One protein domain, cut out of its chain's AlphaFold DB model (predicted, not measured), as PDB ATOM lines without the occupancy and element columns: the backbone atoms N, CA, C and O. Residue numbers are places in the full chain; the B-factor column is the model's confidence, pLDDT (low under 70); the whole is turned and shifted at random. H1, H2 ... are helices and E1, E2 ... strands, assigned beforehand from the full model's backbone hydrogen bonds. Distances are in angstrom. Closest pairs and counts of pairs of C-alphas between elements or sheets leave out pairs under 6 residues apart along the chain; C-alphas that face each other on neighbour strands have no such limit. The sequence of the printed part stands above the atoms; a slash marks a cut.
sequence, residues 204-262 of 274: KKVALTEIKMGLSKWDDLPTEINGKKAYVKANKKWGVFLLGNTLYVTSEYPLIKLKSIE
ATOM      1  N   LYS A 204      -9.820  -7.455  30.144       88.81
ATOM      2  CA  LYS A 204     -10.503  -6.192  30.472       88.81
ATOM      3  C   LYS A 204     -10.881  -5.392  29.220       88.81
ATOM      4  O   LYS A 204     -12.014  -4.925  29.114       88.81
ATOM      5  N   LYS A 205      -9.968  -5.256  28.249       90.62
ATOM      6  CA  LYS A 205     -10.230  -4.556  26.973       90.62
ATOM      7  C   LYS A 205     -11.340  -5.226  26.158       90.62
ATOM      8  O   LYS A 205     -12.198  -4.528  25.619       90.62
ATOM      9  N   VAL A 206     -11.344  -6.558  26.084       89.75
ATOM     10  CA  VAL A 206     -12.383  -7.333  25.391       89.75
ATOM     11  C   VAL A 206     -13.738  -7.109  26.056       89.75
ATOM     12  O   VAL A 206     -14.679  -6.719  25.370       89.75
ATOM     13  N   ALA A 207     -13.823  -7.256  27.381       88.62
ATOM     14  CA  ALA A 207     -15.066  -7.057  28.122       88.62
ATOM     15  C   ALA A 207     -15.629  -5.635  27.961       88.62
ATOM     16  O   ALA A 207     -16.816  -5.468  27.695       88.62
ATOM     17  N   LEU A 208     -14.774  -4.608  28.033       88.50
ATOM     18  CA  LEU A 208     -15.171  -3.219  27.767       88.50
ATOM     19  C   LEU A 208     -15.683  -3.018  26.337       88.50
ATOM     20  O   LEU A 208     -16.617  -2.250  26.118       88.50
ATOM     21  N   THR A 209     -15.079  -3.696  25.360       89.00
ATOM     22  CA  THR A 209     -15.518  -3.627  23.960       89.00
ATOM     23  C   THR A 209     -16.877  -4.306  23.786       89.00
ATOM     24  O   THR A 209     -17.757  -3.738  23.146       89.00
ATOM     25  N   GLU A 210     -17.088  -5.474  24.401       88.69
ATOM     26  CA  GLU A 210     -18.384  -6.166  24.392       88.69
ATOM     27  C   GLU A 210     -19.489  -5.333  25.062       88.69
ATOM     28  O   GLU A 210     -20.593  -5.279  24.522       88.69
ATOM     29  N   ILE A 211     -19.195  -4.643  26.176       86.75
ATOM     30  CA  ILE A 211     -20.140  -3.715  26.828       86.75
ATOM     31  C   ILE A 211     -20.528  -2.587  25.865       86.75
ATOM     32  O   ILE A 211     -21.712  -2.350  25.646       86.75
ATOM     33  N   LYS A 212     -19.541  -1.913  25.256       87.62
ATOM     34  CA  LYS A 212     -19.786  -0.792  24.327       87.62
ATOM     35  C   LYS A 212     -20.627  -1.191  23.115       87.62
ATOM     36  O   LYS A 212     -21.346  -0.358  22.580       87.62
ATOM     37  N   MET A 213     -20.518  -2.441  22.677       84.62
ATOM     38  CA  MET A 213     -21.272  -2.971  21.540       84.62
ATOM     39  C   MET A 213     -22.620  -3.590  21.942       84.62
ATOM     40  O   MET A 213     -23.325  -4.088  21.072       84.62
ATOM     41  N   GLY A 214     -22.975  -3.605  23.234       83.00
ATOM     42  CA  GLY A 214     -24.203  -4.239  23.725       83.00
ATOM     43  C   GLY A 214     -24.214  -5.768  23.591       83.00
ATOM     44  O   GLY A 214     -25.276  -6.380  23.591       83.00
ATOM     45  N   LEU A 215     -23.041  -6.399  23.457       79.75
ATOM     46  CA  LEU A 215     -22.883  -7.840  23.209       79.75
ATOM     47  C   LEU A 215     -22.491  -8.635  24.463       79.75
ATOM     48  O   LEU A 215     -22.368  -9.860  24.417       79.75
ATOM     49  N   SER A 216     -22.239  -7.951  25.577       77.00
ATOM     50  CA  SER A 216     -21.735  -8.579  26.794       77.00
ATOM     51  C   SER A 216     -22.828  -9.341  27.545       77.00
ATOM     52  O   SER A 216     -23.822  -8.744  27.961       77.00
ATOM     53  N   LYS A 217     -22.605 -10.636  27.791       80.88
ATOM     54  CA  LYS A 217     -23.415 -11.443  28.714       80.88
ATOM     55  C   LYS A 217     -22.823 -11.358  30.119       80.88
ATOM     56  O   LYS A 217     -21.653 -11.691  30.313       80.88
ATOM     57  N   TRP A 218     -23.634 -10.900  31.065       84.94
ATOM     58  CA  TRP A 218     -23.283 -10.783  32.476       84.94
ATOM     59  C   TRP A 218     -24.243 -11.644  33.281       84.94
ATOM     60  O   TRP A 218     -25.450 -11.438  33.202       84.94
ATOM     61  N   ASP A 219     -23.690 -12.580  34.041       86.38
ATOM     62  CA  ASP A 219     -24.443 -13.419  34.961       86.38
ATOM     63  C   ASP A 219     -24.254 -12.880  36.377       86.38
ATOM     64  O   ASP A 219     -23.134 -12.525  36.756       86.38
ATOM     65  N   ASP A 220     -25.315 -12.872  37.175       86.50
ATOM     66  CA  ASP A 220     -25.183 -12.635  38.608       86.50
ATOM     67  C   ASP A 220     -24.544 -13.872  39.254       86.50
ATOM     68  O   ASP A 220     -25.084 -14.980  39.208       86.50
ATOM     69  N   LEU A 221     -23.353 -13.698  39.825       86.81
ATOM     70  CA  LEU A 221     -22.623 -14.745  40.531       86.81
ATOM     71  C   LEU A 221     -22.656 -14.483  42.040       86.81
ATOM     72  O   LEU A 221     -22.230 -13.406  42.465       86.81
ATOM     73  N   PRO A 222     -23.105 -15.458  42.853       86.38
ATOM     74  CA  PRO A 222     -22.959 -15.371  44.295       86.38
ATOM     75  C   PRO A 222     -21.473 -15.453  44.658       86.38
ATOM     76  O   PRO A 222     -20.738 -16.292  44.137       86.38
ATOM     77  N   THR A 223     -21.042 -14.581  45.559       85.62
ATOM     78  CA  THR A 223     -19.672 -14.503  46.071       85.62
ATOM     79  C   THR A 223     -19.688 -13.976  47.500       85.62
ATOM     80  O   THR A 223     -20.697 -13.453  47.970       85.62
ATOM     81  N   GLU A 224     -18.563 -14.064  48.196       84.38
ATOM     82  CA  GLU A 224     -18.348 -13.323  49.438       84.38
ATOM     83  C   GLU A 224     -17.445 -12.113  49.176       84.38
ATOM     84  O   GLU A 224     -16.431 -12.240  48.494       84.38
ATOM     85  N   ILE A 225     -17.821 -10.934  49.676       81.69
ATOM     86  CA  ILE A 225     -17.017  -9.705  49.634       81.69
ATOM     87  C   ILE A 225     -16.719  -9.312  51.076       81.69
ATOM     88  O   ILE A 225     -17.652  -9.044  51.833       81.69
ATOM     89  N   ASN A 226     -15.439  -9.297  51.461       82.81
ATOM     90  CA  ASN A 226     -15.005  -8.986  52.832       82.81
ATOM     91  C   ASN A 226     -15.809  -9.773  53.900       82.81
ATOM     92  O   ASN A 226     -16.264  -9.216  54.898       82.81
ATOM     93  N   GLY A 227     -16.059 -11.065  53.647       77.50
ATOM     94  CA  GLY A 227     -16.800 -11.967  54.543       77.50
ATOM     95  C   GLY A 227     -18.333 -11.864  54.495       77.50
ATOM     96  O   GLY A 227     -19.014 -12.606  55.199       77.50
ATOM     97  N   LYS A 228     -18.911 -10.984  53.665       82.50
ATOM     98  CA  LYS A 228     -20.371 -10.857  53.490       82.50
ATOM     99  C   LYS A 228     -20.823 -11.461  52.164       82.50
ATOM    100  O   LYS A 228     -20.230 -11.189  51.124       82.50
ATOM    101  N   LYS A 229     -21.912 -12.235  52.181       85.44
ATOM    102  CA  LYS A 229     -22.532 -12.770  50.957       85.44
ATOM    103  C   LYS A 229     -23.047 -11.625  50.083       85.44
ATOM    104  O   LYS A 229     -23.790 -10.770  50.556       85.44
ATOM    105  N   ALA A 230     -22.673 -11.638  48.813       85.69
ATOM    106  CA  ALA A 230     -23.048 -10.647  47.818       85.69
ATOM    107  C   ALA A 230     -23.248 -11.311  46.449       85.69
ATOM    108  O   ALA A 230     -22.840 -12.449  46.221       85.69
ATOM    109  N   TYR A 231     -23.856 -10.575  45.523       85.00
ATOM    110  CA  TYR A 231     -23.917 -10.948  44.113       85.00
ATOM    111  C   TYR A 231     -23.121  -9.942  43.296       85.00
ATOM    112  O   TYR A 231     -23.223  -8.735  43.518       85.00
ATOM    113  N   VAL A 232     -22.333 -10.438  42.346       87.00
ATOM    114  CA  VAL A 232     -21.595  -9.599  41.400       87.00
ATOM    115  C   VAL A 232     -21.951  -9.976  39.977       87.00
ATOM    116  O   VAL A 232     -22.084 -11.154  39.647       87.00
ATOM    117  N   LYS A 233     -22.046  -8.973  39.105       88.00
ATOM    118  CA  LYS A 233     -22.201  -9.215  37.672       88.00
ATOM    119  C   LYS A 233     -20.878  -9.690  37.110       88.00
ATOM    120  O   LYS A 233     -19.898  -8.948  37.122       88.00
ATOM    121  N   ALA A 234     -20.845 -10.901  36.576       87.62
ATOM    122  CA  ALA A 234     -19.641 -11.500  36.031       87.62
ATOM    123  C   ALA A 234     -19.821 -11.945  34.582       87.62
ATOM    124  O   ALA A 234     -20.819 -12.549  34.200       87.62
ATOM    125  N   ASN A 235     -18.799 -11.694  33.772       87.12
ATOM    126  CA  ASN A 235     -18.671 -12.270  32.449       87.12
ATOM    127  C   ASN A 235     -17.774 -13.507  32.565       87.12
ATOM    128  O   ASN A 235     -16.541 -13.418  32.625       87.12
ATOM    129  N   LYS A 236     -18.420 -14.678  32.611       85.50
ATOM    130  CA  LYS A 236     -17.746 -15.970  32.794       85.50
ATOM    131  C   LYS A 236     -16.749 -16.282  31.682       85.50
ATOM    132  O   LYS A 236     -15.670 -16.807  31.952       85.50
ATOM    133  N   LYS A 237     -17.074 -15.896  30.442       84.44
ATOM    134  CA  LYS A 237     -16.228 -16.107  29.257       84.44
ATOM    135  C   LYS A 237     -14.857 -15.451  29.429       84.44
ATOM    136  O   LYS A 237     -13.853 -16.067  29.093       84.44
ATOM    137  N   TRP A 238     -14.809 -14.237  29.981       86.94
ATOM    138  CA  TRP A 238     -13.556 -13.490  30.155       86.94
ATOM    139  C   TRP A 238     -12.959 -13.561  31.561       86.94
ATOM    140  O   TRP A 238     -11.843 -13.088  31.769       86.94
ATOM    141  N   GLY A 239     -13.658 -14.167  32.521       86.00
ATOM    142  CA  GLY A 239     -13.234 -14.173  33.920       86.00
ATOM    143  C   GLY A 239     -13.057 -12.758  34.455       86.00
ATOM    144  O   GLY A 239     -11.992 -12.377  34.942       86.00
ATOM    145  N   VAL A 240     -14.091 -11.944  34.268       88.31
ATOM    146  CA  VAL A 240     -14.140 -10.572  34.774       88.31
ATOM    147  C   VAL A 240     -15.451 -10.346  35.499       88.31
ATOM    148  O   VAL A 240     -16.477 -10.905  35.113       88.31
ATOM    149  N   PHE A 241     -15.429  -9.510  36.528       88.94
ATOM    150  CA  PHE A 241     -16.628  -9.113  37.253       88.94
ATOM    151  C   PHE A 241     -16.665  -7.606  37.476       88.94
ATOM    152  O   PHE A 241     -15.638  -6.922  37.460       88.94
ATOM    153  N   LEU A 242     -17.880  -7.100  37.636       87.19
ATOM    154  CA  LEU A 242     -18.186  -5.716  37.936       87.19
ATOM    155  C   LEU A 242     -18.468  -5.578  39.423       87.19
ATOM    156  O   LEU A 242     -19.279  -6.314  39.986       87.19
ATOM    157  N   LEU A 243     -17.829  -4.584  40.025       83.81
ATOM    158  CA  LEU A 243     -18.174  -4.106  41.347       83.81
ATOM    159  C   LEU A 243     -18.284  -2.582  41.305       83.81
ATOM    160  O   LEU A 243     -17.309  -1.884  41.008       83.81
ATOM    161  N   GLY A 244     -19.495  -2.071  41.544       80.19
ATOM    162  CA  GLY A 244     -19.831  -0.689  41.206       80.19
ATOM    163  C   GLY A 244     -19.561  -0.424  39.720       80.19
ATOM    164  O   GLY A 244     -20.015  -1.178  38.862       80.19
ATOM    165  N   ASN A 245     -18.751   0.600  39.428       79.81
ATOM    166  CA  ASN A 245     -18.333   0.955  38.064       79.81
ATOM    167  C   ASN A 245     -16.949   0.403  37.670       79.81
ATOM    168  O   ASN A 245     -16.423   0.748  36.608       79.81
ATOM    169  N   THR A 246     -16.342  -0.450  38.499       83.81
ATOM    170  CA  THR A 246     -14.982  -0.952  38.273       83.81
ATOM    171  C   THR A 246     -14.994  -2.407  37.810       83.81
ATOM    172  O   THR A 246     -15.643  -3.268  38.403       83.81
ATOM    173  N   LEU A 247     -14.235  -2.684  36.745       86.38
ATOM    174  CA  LEU A 247     -13.979  -4.035  36.244       86.38
ATOM    175  C   LEU A 247     -12.748  -4.647  36.904       86.38
ATOM    176  O   LEU A 247     -11.638  -4.113  36.769       86.38
ATOM    177  N   TYR A 248     -12.951  -5.818  37.494       86.38
ATOM    178  CA  TYR A 248     -11.923  -6.662  38.083       86.38
ATOM    179  C   TYR A 248     -11.736  -7.929  37.251       86.38
ATOM    180  O   TYR A 248     -12.670  -8.425  36.620       86.38
ATOM    181  N   VAL A 249     -10.505  -8.440  37.226       87.25
ATOM    182  CA  VAL A 249     -10.123  -9.622  36.448       87.25
ATOM    183  C   VAL A 249      -9.720 -10.734  37.404       87.25
ATOM    184  O   VAL A 249      -8.889 -10.516  38.280       87.25
ATOM    185  N   THR A 250     -10.276 -11.927  37.218       84.62
ATOM    186  CA  THR A 250      -9.952 -13.104  38.029       84.62
ATOM    187  C   THR A 250      -8.718 -13.821  37.489       84.62
ATOM    188  O   THR A 250      -8.428 -13.781  36.287       84.62
ATOM    189  N   SER A 251      -7.990 -14.522  38.356       79.94
ATOM    190  CA  SER A 251      -6.910 -15.432  37.944       79.94
ATOM    191  C   SER A 251      -7.444 -16.614  37.118       79.94
ATOM    192  O   SER A 251      -6.794 -17.028  36.151       79.94
ATOM    193  N   GLU A 252      -8.646 -17.094  37.453       77.88
ATOM    194  CA  GLU A 252      -9.384 -18.135  36.731       77.88
ATOM    195  C   GLU A 252      -9.857 -17.657  35.348       77.88
ATOM    196  O   GLU A 252     -10.324 -16.522  35.194       77.88
ATOM    197  N   TYR A 253      -9.719 -18.524  34.339       74.12
ATOM    198  CA  TYR A 253     -10.141 -18.277  32.958       74.12
ATOM    199  C   TYR A 253     -10.366 -19.601  32.198       74.12
ATOM    200  O   TYR A 253      -9.398 -20.350  32.034       74.12
ATOM    201  N   PRO A 254     -11.580 -19.873  31.677       74.38
ATOM    202  CA  PRO A 254     -12.830 -19.147  31.933       74.38
ATOM    203  C   PRO A 254     -13.238 -19.232  33.415       74.38
ATOM    204  O   PRO A 254     -12.778 -20.109  34.142       74.38
ATOM    205  N   LEU A 255     -14.079 -18.306  33.877       78.56
ATOM    206  CA  LEU A 255     -14.535 -18.281  35.268       78.56
ATOM    207  C   LEU A 255     -15.654 -19.302  35.480       78.56
ATOM    208  O   LEU A 255     -16.703 -19.223  34.836       78.56
ATOM    209  N   ILE A 256     -15.423 -20.230  36.411       75.69
ATOM    210  CA  ILE A 256     -16.382 -21.278  36.784       75.69
ATOM    211  C   ILE A 256     -17.111 -20.883  38.069       75.69
ATOM    212  O   ILE A 256     -18.340 -20.947  38.122       75.69
ATOM    213  N   LYS A 257     -16.377 -20.429  39.094       76.06
ATOM    214  CA  LYS A 257     -16.947 -20.017  40.381       76.06
ATOM    215  C   LYS A 257     -16.142 -18.870  40.985       76.06
ATOM    216  O   LYS A 257     -14.923 -18.864  40.920       76.06
ATOM    217  N   LEU A 258     -16.829 -17.926  41.618       77.19
ATOM    218  CA  LEU A 258     -16.203 -16.893  42.438       77.19
ATOM    219  C   LEU A 258     -16.352 -17.312  43.908       77.19
ATOM    220  O   LEU A 258     -17.466 -17.599  44.339       77.19
ATOM    221  N   LYS A 259     -15.243 -17.460  44.646       75.19
ATOM    222  CA  LYS A 259     -15.278 -17.888  46.059       75.19
ATOM    223  C   LYS A 259     -15.409 -16.680  46.988       75.19
ATOM    224  O   LYS A 259     -16.491 -16.420  47.505       75.19
ATOM    225  N   SER A 260     -14.326 -15.931  47.151       76.75
ATOM    226  CA  SER A 260     -14.272 -14.726  47.971       76.75
ATOM    227  C   SER A 260     -13.456 -13.645  47.268       76.75
ATOM    228  O   SER A 260     -12.518 -13.933  46.520       76.75
ATOM    229  N   ILE A 261     -13.845 -12.393  47.482       77.56
ATOM    230  CA  ILE A 261     -13.134 -11.197  47.045       77.56
ATOM    231  C   ILE A 261     -12.763 -10.417  48.303       77.56
ATOM    232  O   ILE A 261     -13.635 -10.036  49.086       77.56
ATOM    233  N   GLU A 262     -11.475 -10.142  48.463       72.81
ATOM    234  CA  GLU A 262     -10.982  -9.177  49.441       72.81
ATOM    235  C   GLU A 262     -10.760  -7.842  48.739       72.81
ATOM    236  O   GLU A 262     -10.024  -7.745  47.753       72.81
TER     237      GLU A 262
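AT A GLANCE: This is residues 204 to 262 of the 274 residues of an uncharacterized protein of Candidatus Atribacteria bacterium HGW-Atribacteria-1 (UniProt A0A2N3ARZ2). The core is a strongly twisted sheet of four strands, in which the long hairpin of E1 and E2 reaches out to one end of the domain and the short hairpin of E3 and E4 turns steeply away from it. A short helix, H1, sits at the opposite end and only grazes the sheet, and the closing stretch with no named element, residues 250 to 262, swings round until residues 260 to 261 pair with the end of E1. The printed part has 59 residues, with one named helix and then four named strands, H1 E1 E2 E3 E4; the sheet's order is E1 - E2 - E3 - E4, all antiparallel, and the class is mixed, helices and strands. The whole is compact, with a radius of gyration of the C-alphas of 11.0 A, yet elongated in outline, spanning 34 by 21 by 16 A.

IN THESE COORDINATES: Find C-alpha 204 at (-10.503, -6.192, 30.472); from there H1 runs through residues 204 to 212. Go on to C-alpha 219 at (-24.443, -13.419, 34.961), where E1, residues 219 to 225, begins and runs 16.9 A. E2, residues 228 to 235, is the longest strand and runs 21.2 A. E3, residues 240 to 243, and E4, residues 246 to 249, each run 10.1 A; E4 ends at C-alpha 249, at (-10.123, -9.622, 36.448).

HOW THE PARTS SIT: Look first at the sheet, a meander, each strand the antiparallel neighbour of the one before. In the hairpin of E1 and E2, at 144 degrees, N 221 and O 232 are 2.8 A apart, within hydrogen-bond range. In the hairpin of E2 and E3, at 130 degrees, find N 242 and O 233 within range at 2.8 A. In the hairpin of E3 and E4, at 149 degrees, N 248 and O 241 are within range at 2.9 A. E1 and E4 are the edge strands, and E1 is apart from E3 and E4. H1 only grazes the sheet, with its residues 204 to 208; the closest C-alphas of H1 and E4 are those of Lys 204 and Val 249, 6.9 A apart. In H1 every O i to N i+4 pair is within hydrogen-bond range. Residues 260 to 261 pair, parallel, with residues 224 to 225 of E1.

THE WHOLE: The two C-alphas farthest apart are those of Met 213 and Gly 227, 34.5 A. Residues 209 to 214, of which 209 to 212 belong to H1, stand free. The links between the strands are tight, the link from H1 to E1 is short, and the printed part has no cut. The mean pLDDT of the printed part is 83.6, and no printed residue is under 70.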